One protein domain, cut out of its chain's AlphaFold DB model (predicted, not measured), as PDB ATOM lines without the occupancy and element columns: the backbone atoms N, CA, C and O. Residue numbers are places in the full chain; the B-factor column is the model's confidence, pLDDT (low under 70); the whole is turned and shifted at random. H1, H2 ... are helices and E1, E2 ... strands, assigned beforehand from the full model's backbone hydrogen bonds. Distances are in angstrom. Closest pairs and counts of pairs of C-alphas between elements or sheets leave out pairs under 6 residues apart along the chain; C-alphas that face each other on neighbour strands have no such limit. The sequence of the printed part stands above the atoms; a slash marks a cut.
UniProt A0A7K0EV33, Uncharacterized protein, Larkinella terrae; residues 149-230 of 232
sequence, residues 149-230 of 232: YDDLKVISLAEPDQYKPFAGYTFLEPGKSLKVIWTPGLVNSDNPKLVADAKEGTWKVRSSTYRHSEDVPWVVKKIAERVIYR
ATOM      1  N   TYR A 149     129.503  90.621  94.691       96.56
ATOM      2  CA  TYR A 149     129.550  89.164  94.609       96.56
ATOM      3  C   TYR A 149     129.700  88.786  93.135       96.56
ATOM      4  O   TYR A 149     128.718  88.747  92.394       96.56
ATOM      5  N   ASP A 150     130.943  88.629  92.672       96.06
ATOM      6  CA  ASP A 150     131.251  88.452  91.245       96.06
ATOM      7  C   ASP A 150     130.817  87.088  90.691       96.06
ATOM      8  O   ASP A 150     130.583  86.965  89.487       96.06
ATOM      9  N   ASP A 151     130.703  86.078  91.544       96.06
ATOM     10  CA  ASP A 151     130.162  84.749  91.250       96.06
ATOM     11  C   ASP A 151     128.646  84.794  91.011       96.06
ATOM     12  O   ASP A 151     128.145  84.199  90.060       96.06
ATOM     13  N   LEU A 152     127.933  85.577  91.821       96.25
ATOM     14  CA  LEU A 152     126.489  85.791  91.714       96.25
ATOM     15  C   LEU A 152     126.116  86.944  90.771       96.25
ATOM     16  O   LEU A 152     124.947  87.099  90.433       96.25
ATOM     17  N   LYS A 153     127.092  87.764  90.355       97.25
ATOM     18  CA  LYS A 153     126.915  88.987  89.551       97.25
ATOM     19  C   LYS A 153     125.909  89.968  90.175       97.25
ATOM     20  O   LYS A 153     125.105  90.580  89.468       97.25
ATOM     21  N   VAL A 154     125.963  90.145  91.497       96.75
ATOM     22  CA  VAL A 154     125.100  91.076  92.253       96.75
ATOM     23  C   VAL A 154     125.901  91.965  93.203       96.75
ATOM     24  O   VAL A 154     127.031  91.652  93.583       96.75
ATOM     25  N   ILE A 155     125.306  93.089  93.596       96.38
ATOM     26  CA  ILE A 155     125.838  94.036  94.583       96.38
ATOM     27  C   ILE A 155     124.792  94.212  95.684       96.38
ATOM     28  O   ILE A 155     123.617  94.428  95.367       96.38
ATOM     29  N   SER A 156     125.203  94.153  96.950       96.88
ATOM     30  CA  SER A 156     124.344  94.526  98.082       96.88
ATOM     31  C   SER A 156     124.061  96.032  98.069       96.88
ATOM     32  O   SER A 156     124.937  96.856  97.786       96.88
ATOM     33  N   LEU A 157     122.820  96.418  98.340       96.31
ATOM     34  CA  LEU A 157     122.396  97.819  98.397       96.31
ATOM     35  C   LEU A 157     122.496  98.377  99.820       96.31
ATOM     36  O   LEU A 157     122.978  97.701 100.719       96.31
ATOM     37  N   ALA A 158     122.111  99.641 100.006       95.88
ATOM     38  CA  ALA A 158     122.190 100.311 101.305       95.88
ATOM     39  C   ALA A 158     121.281  99.657 102.358       95.88
ATOM     40  O   ALA A 158     121.683  99.500 103.506       95.88
ATOM     41  N   GLU A 159     120.081  99.254 101.945       95.25
ATOM     42  CA  GLU A 159     119.102  98.610 102.814       95.25
ATOM     43  C   GLU A 159     119.369  97.098 102.944       95.25
ATOM     44  O   GLU A 159     119.774  96.469 101.956       95.25
ATOM     45  N   PRO A 160     119.104  96.496 104.120       94.56
ATOM     46  CA  PRO A 160     119.251  95.061 104.335       94.56
ATOM     47  C   PRO A 160     118.446  94.211 103.351       94.56
ATOM     48  O   PRO A 160     117.335  94.564 102.951       94.56
ATOM     49  N   ASP A 161     119.018  93.066 102.982       93.00
ATOM     50  CA  ASP A 161     118.435  92.069 102.076       93.00
ATOM     51  C   ASP A 161     118.074  92.595 100.676       93.00
ATOM     52  O   ASP A 161     117.309  91.952  99.946       93.00
ATOM     53  N   GLN A 162     118.619  93.749 100.285       94.75
ATOM     54  CA  GLN A 162     118.412  94.323  98.964       94.75
ATOM     55  C   GLN A 162     119.628  94.152  98.069       94.75
ATOM     56  O   GLN A 162     120.764  94.460  98.430       94.75
ATOM     57  N   TYR A 163     119.364  93.733  96.837       95.62
ATOM     58  CA  TYR A 163     120.399  93.483  95.846       95.62
ATOM     59  C   TYR A 163     120.049  94.134  94.522       95.62
ATOM     60  O   TYR A 163     118.882  94.184  94.121       95.62
ATOM     61  N   LYS A 164     121.089  94.556  93.805       94.94
ATOM     62  CA  LYS A 164     121.005  94.868  92.378       94.94
ATOM     63  C   LYS A 164     121.909  93.933  91.577       94.94
ATOM     64  O   LYS A 164     123.014  93.631  92.038       94.94
ATOM     65  N   PRO A 165     121.486  93.493  90.385       96.06
ATOM     66  CA  PRO A 165     122.371  92.768  89.491       96.06
ATOM     67  C   PRO A 165     123.461  93.711  88.964       96.06
ATOM     68  O   PRO A 165     123.323  94.940  88.988       96.06
ATOM     69  N   PHE A 166     124.560  93.146  88.477       96.12
ATOM     70  CA  PHE A 166     125.540  93.905  87.707       96.12
ATOM     71  C   PHE A 166     124.886  94.480  86.448       96.12
ATOM     72  O   PHE A 166     123.919  93.929  85.918       96.12
ATOM     73  N   ALA A 167     125.439  95.578  85.933       95.19
ATOM     74  CA  ALA A 167     124.982  96.145  84.674       95.19
ATOM     75  C   ALA A 167     124.970  95.066  83.572       95.19
ATOM     76  O   ALA A 167     125.944  94.333  83.401       95.19
ATOM     77  N   GLY A 168     123.868  94.989  82.820       94.88
ATOM     78  CA  GLY A 168     123.692  94.019  81.731       94.88
ATOM     79  C   GLY A 168     123.098  92.680  82.175       94.88
ATOM     80  O   GLY A 168     122.733  91.870  81.324       94.88
ATOM     81  N   TYR A 169     122.921  92.472  83.480       96.38
ATOM     82  CA  TYR A 169     122.237  91.313  84.040       96.38
ATOM     83  C   TYR A 169     120.837  91.679  84.555       96.38
ATOM     84  O   TYR A 169     120.598  92.794  85.016       96.38
ATOM     85  N   THR A 170     119.916  90.718  84.513       94.88
ATOM     86  CA  THR A 170     118.625  90.768  85.222       94.88
ATOM     87  C   THR A 170     118.462  89.549  86.108       94.88
ATOM     88  O   THR A 170     119.007  88.489  85.816       94.88
ATOM     89  N   PHE A 171     117.699  89.681  87.189       94.38
ATOM     90  CA  PHE A 171     117.318  88.531  87.999       94.38
ATOM     91  C   PHE A 171     116.395  87.592  87.221       94.38
ATOM     92  O   PHE A 171     115.393  88.032  86.656       94.38
ATOM     93  N   LEU A 172     116.712  86.298  87.246       93.00
ATOM     94  CA  LEU A 172     115.893  85.259  86.627       93.00
ATOM     95  C   LEU A 172     114.575  85.067  87.394       93.00
ATOM     96  O   LEU A 172     113.516  84.928  86.787       93.00
ATOM     97  N   GLU A 173     114.632  85.104  88.730       90.50
ATOM     98  CA  GLU A 173     113.478  84.905  89.614       90.50
ATOM     99  C   GLU A 173     113.450  85.965  90.732       90.50
ATOM    100  O   GLU A 173     113.842  85.695  91.875       90.50
ATOM    101  N   PRO A 174     112.987  87.193  90.425       88.00
ATOM    102  CA  PRO A 174     112.947  88.272  91.401       88.00
ATOM    103  C   PRO A 174     112.168  87.901  92.671       88.00
ATOM    104  O   PRO A 174     111.024  87.459  92.583       88.00
ATOM    105  N   GLY A 175     112.776  88.093  93.847       84.69
ATOM    106  CA  GLY A 175     112.178  87.754  95.150       84.69
ATOM    107  C   GLY A 175     112.324  86.296  95.579       84.69
ATOM    108  O   GLY A 175     111.821  85.938  96.635       84.69
ATOM    109  N   LYS A 176     112.968  85.445  94.771       87.69
ATOM    110  CA  LYS A 176     113.143  84.016  95.082       87.69
ATOM    111  C   LYS A 176     114.588  83.556  95.041       87.69
ATOM    112  O   LYS A 176     114.967  82.690  95.817       87.69
ATOM    113  N   SER A 177     115.387  84.092  94.121       92.31
ATOM    114  CA  SER A 177     116.796  83.731  94.013       92.31
ATOM    115  C   SER A 177     117.648  84.907  93.543       92.31
ATOM    116  O   SER A 177     117.176  85.808  92.849       92.31
ATOM    117  N   LEU A 178     118.935  84.882  93.902       94.31
ATOM    118  CA  LEU A 178     119.946  85.818  93.396       94.31
ATOM    119  C   LEU A 178     120.501  85.402  92.026       94.31
ATOM    120  O   LEU A 178     121.488  85.966  91.566       94.31
ATOM    121  N   LYS A 179     119.892  84.410  91.365       95.56
ATOM    122  CA  LYS A 179     120.317  83.987  90.030       95.56
ATOM    123  C   LYS A 179     120.033  85.106  89.045       95.56
ATOM    124  O   LYS A 179     118.905  85.598  88.961       95.56
ATOM    125  N   VAL A 180     121.041  85.463  88.266       96.06
ATOM    126  CA  VAL A 180     120.911  86.466  87.217       96.06
ATOM    127  C   VAL A 180     121.265  85.897  85.853       96.06
ATOM    128  O   VAL A 180     121.946  84.879  85.742       96.06
ATOM    129  N   ILE A 181     120.807  86.574  84.809       97.00
ATOM    130  CA  ILE A 181     121.080  86.236  83.420       97.00
ATOM    131  C   ILE A 181     121.489  87.484  82.643       97.00
ATOM    132  O   ILE A 181     120.885  88.554  82.778       97.00
ATOM    133  N   TRP A 182     122.528  87.347  81.820       97.19
ATOM    134  CA  TRP A 182     122.922  88.394  80.889       97.19
ATOM    135  C   TRP A 182     121.803  88.636  79.877       97.19
ATOM    136  O   TRP A 182     121.344  87.708  79.214       97.19
ATOM    137  N   THR A 183     121.351  89.880  79.759       95.75
ATOM    138  CA  THR A 183     120.205  90.236  78.918       95.75
ATOM    139  C   THR A 183     120.630  91.289  77.892       95.75
ATOM    140  O   THR A 183     120.792  92.463  78.240       95.75
ATOM    141  N   PRO A 184     120.810  90.902  76.618       95.44
ATOM    142  CA  PRO A 184     121.138  91.843  75.555       95.44
ATOM    143  C   PRO A 184     120.109  92.975  75.441       95.44
ATOM    144  O   PRO A 184     118.911  92.781  75.631       95.44
ATOM    145  N   GLY A 185     120.584  94.175  75.111       93.12
ATOM    146  CA  GLY A 185     119.773  95.386  74.977       93.12
ATOM    147  C   GLY A 185     119.581  96.179  76.272       93.12
ATOM    148  O   GLY A 185     119.134  97.325  76.203       93.12
ATOM    149  N   LEU A 186     119.956  95.638  77.438       92.31
ATOM    150  CA  LEU A 186     119.901  96.389  78.692       92.31
ATOM    151  C   LEU A 186     120.882  97.556  78.702       92.31
ATOM    152  O   LEU A 186     122.055  97.406  78.366       92.31
ATOM    153  N   VAL A 187     120.404  98.720  79.137       92.06
ATOM    154  CA  VAL A 187     121.239  99.910  79.319       92.06
ATOM    155  C   VAL A 187     122.161  99.700  80.516       92.06
ATOM    156  O   VAL A 187     121.725  99.245  81.572       92.06
ATOM    157  N   ASN A 188     123.436 100.044  80.357       92.50
ATOM    158  CA  ASN A 188     124.385 100.019  81.459       92.50
ATOM    159  C   ASN A 188     124.020 101.107  82.487       92.50
ATOM    160  O   ASN A 188     123.976 102.291  82.144       92.50
ATOM    161  N   SER A 189     123.773 100.708  83.738       88.88
ATOM    162  CA  SER A 189     123.411 101.621  84.833       88.88
ATOM    163  C   SER A 189     124.506 102.635  85.159       88.88
ATOM    164  O   SER A 189     124.203 103.754  85.558       88.88
ATOM    165  N   ASP A 190     125.766 102.254  84.962       89.81
ATOM    166  CA  ASP A 190     126.935 103.073  85.281       89.81
ATOM    167  C   ASP A 190     127.336 103.959  84.085       89.81
ATOM    168  O   ASP A 190     127.953 105.009  84.252       89.81
ATOM    169  N   ASN A 191     126.961 103.560  82.863       93.88
ATOM    170  CA  ASN A 191     127.196 104.333  81.644       93.88
ATOM    171  C   ASN A 191     126.018 104.231  80.654       93.88
ATOM    172  O   ASN A 191     126.033 103.378  79.764       93.88
ATOM    173  N   PRO A 192     125.047 105.162  80.697       91.81
ATOM    174  CA  PRO A 192     123.846 105.114  79.854       91.81
ATOM    175  C   PRO A 192     124.082 105.149  78.330       91.81
ATOM    176  O   PRO A 192     123.136 104.969  77.554       91.81
ATOM    177  N   LYS A 193     125.321 105.403  77.881       93.12
ATOM    178  CA  LYS A 193     125.731 105.334  76.468       93.12
ATOM    179  C   LYS A 193     126.041 103.911  76.005       93.12
ATOM    180  O   LYS A 193     126.278 103.724  74.817       93.12
ATOM    181  N   LEU A 194     126.069 102.929  76.902       94.62
ATOM    182  CA  LEU A 194     126.349 101.532  76.590       94.62
ATOM    183  C   LEU A 194     125.095 100.678  76.772       94.62
ATOM    184  O   LEU A 194     124.311 100.889  77.698       94.62
ATOM    185  N   VAL A 195     124.929  99.690  75.897       95.12
ATOM    186  CA  VAL A 195     123.916  98.636  76.024       95.12
ATOM    187  C   VAL A 195     124.573  97.264  75.937       95.12
ATOM    188  O   VAL A 195     125.552  97.088  75.204       95.12
ATOM    189  N   ALA A 196     124.053  96.312  76.706       95.75
ATOM    190  CA  ALA A 196     124.512  94.931  76.716       95.75
ATOM    191  C   ALA A 196     124.369  94.337  75.310       95.75
ATOM    192  O   ALA A 196     123.316  94.476  74.679       95.75
ATOM    193  N   ASP A 197     125.420  93.713  74.788       96.88
ATOM    194  CA  ASP A 197     125.377  93.081  73.471       96.88
ATOM    195  C   ASP A 197     125.024  91.586  73.565       96.88
ATOM    196  O   ASP A 197     124.793  91.059  74.653       96.88
ATOM    197  N   ALA A 198     124.935  90.899  72.422       95.62
ATOM    198  CA  ALA A 198     124.529  89.493  72.357       95.62
ATOM    199  C   ALA A 198     125.453  88.545  73.145       95.62
ATOM    200  O   ALA A 198     124.996  87.521  73.648       95.62
ATOM    201  N   LYS A 199     126.743  88.881  73.263       97.31
ATOM    202  CA  LYS A 199     127.719  88.109  74.038       97.31
ATOM    203  C   LYS A 199     127.824  88.651  75.465       97.31
ATOM    204  O   LYS A 199     127.976  89.857  75.668       97.31
ATOM    205  N   GLU A 200     127.804  87.754  76.447       96.56
ATOM    206  CA  GLU A 200     127.952  88.109  77.860       96.56
ATOM    207  C   GLU A 200     129.228  88.923  78.117       96.56
ATOM    208  O   GLU A 200     130.300  88.621  77.584       96.56
ATOM    209  N   GLY A 201     129.091  89.993  78.903       94.88
ATOM    210  CA  GLY A 201     130.189  90.890  79.264       94.88
ATOM    211  C   GLY A 201     130.610  91.872  78.168       94.88
ATOM    212  O   GLY A 201     131.468  92.719  78.417       94.88
ATOM    213  N   THR A 202     130.020  91.805  76.970       97.44
ATOM    214  CA  THR A 202     130.319  92.745  75.881       97.44
ATOM    215  C   THR A 202     129.297  93.871  75.788       97.44
ATOM    216  O   THR A 202     128.100  93.682  75.985       97.44
ATOM    217  N   TRP A 203     129.780  95.070  75.472       97.19
ATOM    218  CA  TRP A 203     128.972  96.282  75.416       97.19
ATOM    219  C   TRP A 203     129.083  96.921  74.040       97.19
ATOM    220  O   TRP A 203     130.178  97.000  73.483       97.19
ATOM    221  N   LYS A 204     127.973  97.450  73.525       96.06
ATOM    222  CA  LYS A 204     127.978  98.304  72.333       96.06
ATOM    223  C   LYS A 204     127.497  99.704  72.666       96.06
ATOM    224  O   LYS A 204     126.672  99.902  73.562       96.06
ATOM    225  N   VAL A 205     128.020 100.683  71.932       95.19
ATOM    226  CA  VAL A 205     127.550 102.064  72.037       95.19
ATOM    227  C   VAL A 205     126.088 102.094  71.618       95.19
ATOM    228  O   VAL A 205     125.715 101.583  70.562       95.19
ATOM    229  N   ARG A 206     125.259 102.701  72.460       87.88
ATOM    230  CA  ARG A 206     123.871 103.004  72.156       87.88
ATOM    231  C   ARG A 206     123.872 103.989  70.994       87.88
ATOM    232  O   ARG A 206     124.090 105.182  71.190       87.88
ATOM    233  N   SER A 207     123.679 103.487  69.779       82.31
ATOM    234  CA  SER A 207     123.490 104.340  68.614       82.31
ATOM    235  C   SER A 207     122.273 105.227  68.882       82.31
ATOM    236  O   SER A 207     121.171 104.747  69.142       82.31
ATOM    237  N   SER A 208     122.480 106.544  68.874       60.44
ATOM    238  CA  SER A 208     121.431 107.551  69.084       60.44
ATOM    239  C   SER A 208     120.414 107.602  67.942       60.44
ATOM    240  O   SER A 208     119.499 108.420  67.964       60.44
ATOM    241  N   THR A 209     120.524 106.711  66.959       51.91
ATOM    242  CA  THR A 209     119.595 106.545  65.845       51.91
ATOM    243  C   THR A 209     118.303 105.848  66.293       51.91
ATOM    244  O   THR A 209     117.855 104.880  65.685       51.91
ATOM    245  N   TYR A 210     117.673 106.328  67.368       44.31
ATOM    246  CA  TYR A 210     116.309 105.932  67.706       44.31
ATOM    247  C   TYR A 210     115.348 106.701  66.794       44.31
ATOM    248  O   TYR A 210     114.826 107.762  67.129       44.31
ATOM    249  N   ARG A 211     115.115 106.136  65.605       46.25
ATOM    250  CA  ARG A 211     113.800 106.211  64.968       46.25
ATOM    251  C   ARG A 211     112.830 105.616  65.986       46.25
ATOM    252  O   ARG A 211     113.092 104.537  66.507       46.25
ATOM    253  N   HIS A 212     111.778 106.355  66.308       42.22
ATOM    254  CA  HIS A 212     110.684 105.938  67.176       42.22
ATOM    255  C   HIS A 212     110.148 104.577  66.683       42.22
ATOM    256  O   HIS A 212     109.399 104.506  65.719       42.22
ATOM    257  N   SER A 213     110.649 103.489  67.260       46.44
ATOM    258  CA  SER A 213     110.188 102.121  67.044       46.44
ATOM    259  C   SER A 213     109.734 101.645  68.414       46.44
ATOM    260  O   SER A 213     110.505 101.636  69.377       46.44
ATOM    261  N   GLU A 214     108.439 101.388  68.499       48.41
ATOM    262  CA  GLU A 214     107.638 101.235  69.711       48.41
ATOM    263  C   GLU A 214     107.834  99.894  70.446       48.41
ATOM    264  O   GLU A 214     107.058  99.575  71.337       48.41
ATOM    265  N   ASP A 215     108.892  99.127  70.164       48.53
ATOM    266  CA  ASP A 215     108.991  97.720  70.592       48.53
ATOM    267  C   ASP A 215     110.114  97.422  71.598       48.53
ATOM    268  O   ASP A 215     110.762  96.378  71.558       48.53
ATOM    269  N   VAL A 216     110.331  98.306  72.575       51.91
ATOM    270  CA  VAL A 216     110.807  97.822  73.882       51.91
ATOM    271  C   VAL A 216     109.676  98.069  74.865       51.91
ATOM    272  O   VAL A 216     109.512  99.208  75.314       51.91
ATOM    273  N   PRO A 217     108.868  97.039  75.185       50.97
ATOM    274  CA  PRO A 217     107.758  97.182  76.110       50.97
ATOM    275  C   PRO A 217     108.256  97.868  77.380       50.97
ATOM    276  O   PRO A 217     109.235  97.428  77.983       50.97
ATOM    277  N   TRP A 218     107.592  98.944  77.805       50.97
ATOM    278  CA  TRP A 218     107.900  99.685  79.042       50.97
ATOM    279  C   TRP A 218     108.049  98.762  80.271       50.97
ATOM    280  O   TRP A 218     108.750  99.083  81.232       50.97
ATOM    281  N   VAL A 219     107.434  97.580  80.194       50.16
ATOM    282  CA  VAL A 219     107.554  96.450  81.114       50.16
ATOM    283  C   VAL A 219     109.013  96.003  81.311       50.16
ATOM    284  O   VAL A 219     109.419  95.805  82.450       50.16
ATOM    285  N   VAL A 220     109.837  95.925  80.259       51.19
ATOM    286  CA  VAL A 220     111.252  95.500  80.331       51.19
ATOM    287  C   VAL A 220     112.102  96.521  81.093       51.19
ATOM    288  O   VAL A 220     112.925  96.154  81.932       51.19
ATOM    289  N   LYS A 221     111.848  97.818  80.884       50.19
ATOM    290  CA  LYS A 221     112.552  98.903  81.589       50.19
ATOM    291  C   LYS A 221     112.267  98.878  83.096       50.19
ATOM    292  O   LYS A 221     113.169  99.072  83.900       50.19
ATOM    293  N   LYS A 222     111.031  98.540  83.475       52.34
ATOM    294  CA  LYS A 222     110.600  98.378  84.873       52.34
ATOM    295  C   LYS A 222     111.041  97.057  85.517       52.34
ATOM    296  O   LYS A 222     110.793  96.875  86.704       52.34
ATOM    297  N   ILE A 223     111.612  96.120  84.753       51.59
ATOM    298  CA  ILE A 223     112.144  94.836  85.246       51.59
ATOM    299  C   ILE A 223     113.654  94.937  85.498       51.59
ATOM    300  O   ILE A 223     114.126  94.414  86.502       51.59
ATOM    301  N   ALA A 224     114.393  95.662  84.655       49.66
ATOM    302  CA  ALA A 224     115.839  95.856  84.812       49.66
ATOM    303  C   ALA A 224     116.227  96.640  86.083       49.66
ATOM    304  O   ALA A 224     117.298  96.421  86.637       49.66
ATOM    305  N   GLU A 225     115.343  97.513  86.574       53.34
ATOM    306  CA  GLU A 225     115.532  98.280  87.816       53.34
ATOM    307  C   GLU A 225     114.966  97.575  89.063       53.34
ATOM    308  O   GLU A 225     114.945  98.167  90.143       53.34
ATOM    309  N   ARG A 226     114.479  96.327  88.957       61.66
ATOM    310  CA  ARG A 226     113.905  95.627  90.116       61.66
ATOM    311  C   ARG A 226     114.996  95.217  91.089       61.66
ATOM    312  O   ARG A 226     115.564  94.132  90.999       61.66
ATOM    313  N   VAL A 227     115.214  96.093  92.060       70.56
ATOM    314  CA  VAL A 227     115.694  95.724  93.386       70.56
ATOM    315  C   VAL A 227     114.817  94.583  93.891       70.56
ATOM    316  O   VAL A 227     113.586  94.688  93.891       70.56
ATOM    317  N   ILE A 228     115.444  93.477  94.278       75.00
ATOM    318  CA  ILE A 228     114.743  92.432  95.017       75.00
ATOM    319  C   ILE A 228     114.767  92.805  96.491       75.00
ATOM    320  O   ILE A 228     115.810  93.187  97.015       75.00
ATOM    321  N   TYR A 229     113.620  92.634  97.139       64.12
ATOM    322  CA  TYR A 229     113.483  92.669  98.583       64.12
ATOM    323  C   TYR A 229     113.413  91.227  99.074       64.12
ATOM    324  O   TYR A 229     112.430  90.553  98.765       64.12
ATOM    325  N   ARG A 230     114.420  90.795  99.845       60.91
ATOM    326  CA  ARG A 230     114.472  89.490 100.528       60.91
ATOM    327  C   ARG A 230     114.574  88.276  99.593       60.91
ATOM    328  O   ARG A 230     113.837  88.137  98.624       60.91
TER     329      ARG A 230
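AT A GLANCE: This is residues 149 to 230 of the 232 residues of an uncharacterized protein of Larkinella terrae (UniProt A0A7K0EV33). Little regular structure: three small two-stranded hairpins, E1-E2, E3-E4 and E5-E6, follow one another along the long axis; then a loop, of which residues 209 to 215 stand free, leads back through short helix H1 near E3 to pair with E2. The 82 printed residues hold six named strands, then one named helix; each sheet is antiparallel, and the class is mixed, with only 26 residues in named elements. It is compact, radius of gyration of the C-alphas 13.3 A, spanning 41 by 24 by 20 A.

HOW THE PARTS SIT: E1, residues 154 to 156, and E2, 162 to 165, form a hairpin, N 155 to O 164 2.8 A. In hairpin E3, 169 to 171, and E4, 180 to 182, N 181 to O 170 is 2.8 A. In hairpin E5, 194 to 196, and E6, 203 to 205, N 195 to O 204 is 2.9 A. The closest C-alphas of E3 and H1, residues 218 to 224, are Thr 170 and Ala 224, 5.8 A. In H1 every O i to N i+4 pair is within hydrogen-bond range.

IN THESE COORDINATES: E1 begins at C-alpha 154 (125.100, 91.076, 92.253); H1, 10.5 A long, ends at C-alpha 224 (115.839, 95.856, 84.812).

THE WHOLE: The printed part has no cut. Links E4 to E5 and E6 to H1 are long. Residues 208 to 226 and 229 to 230 have pLDDT under 70.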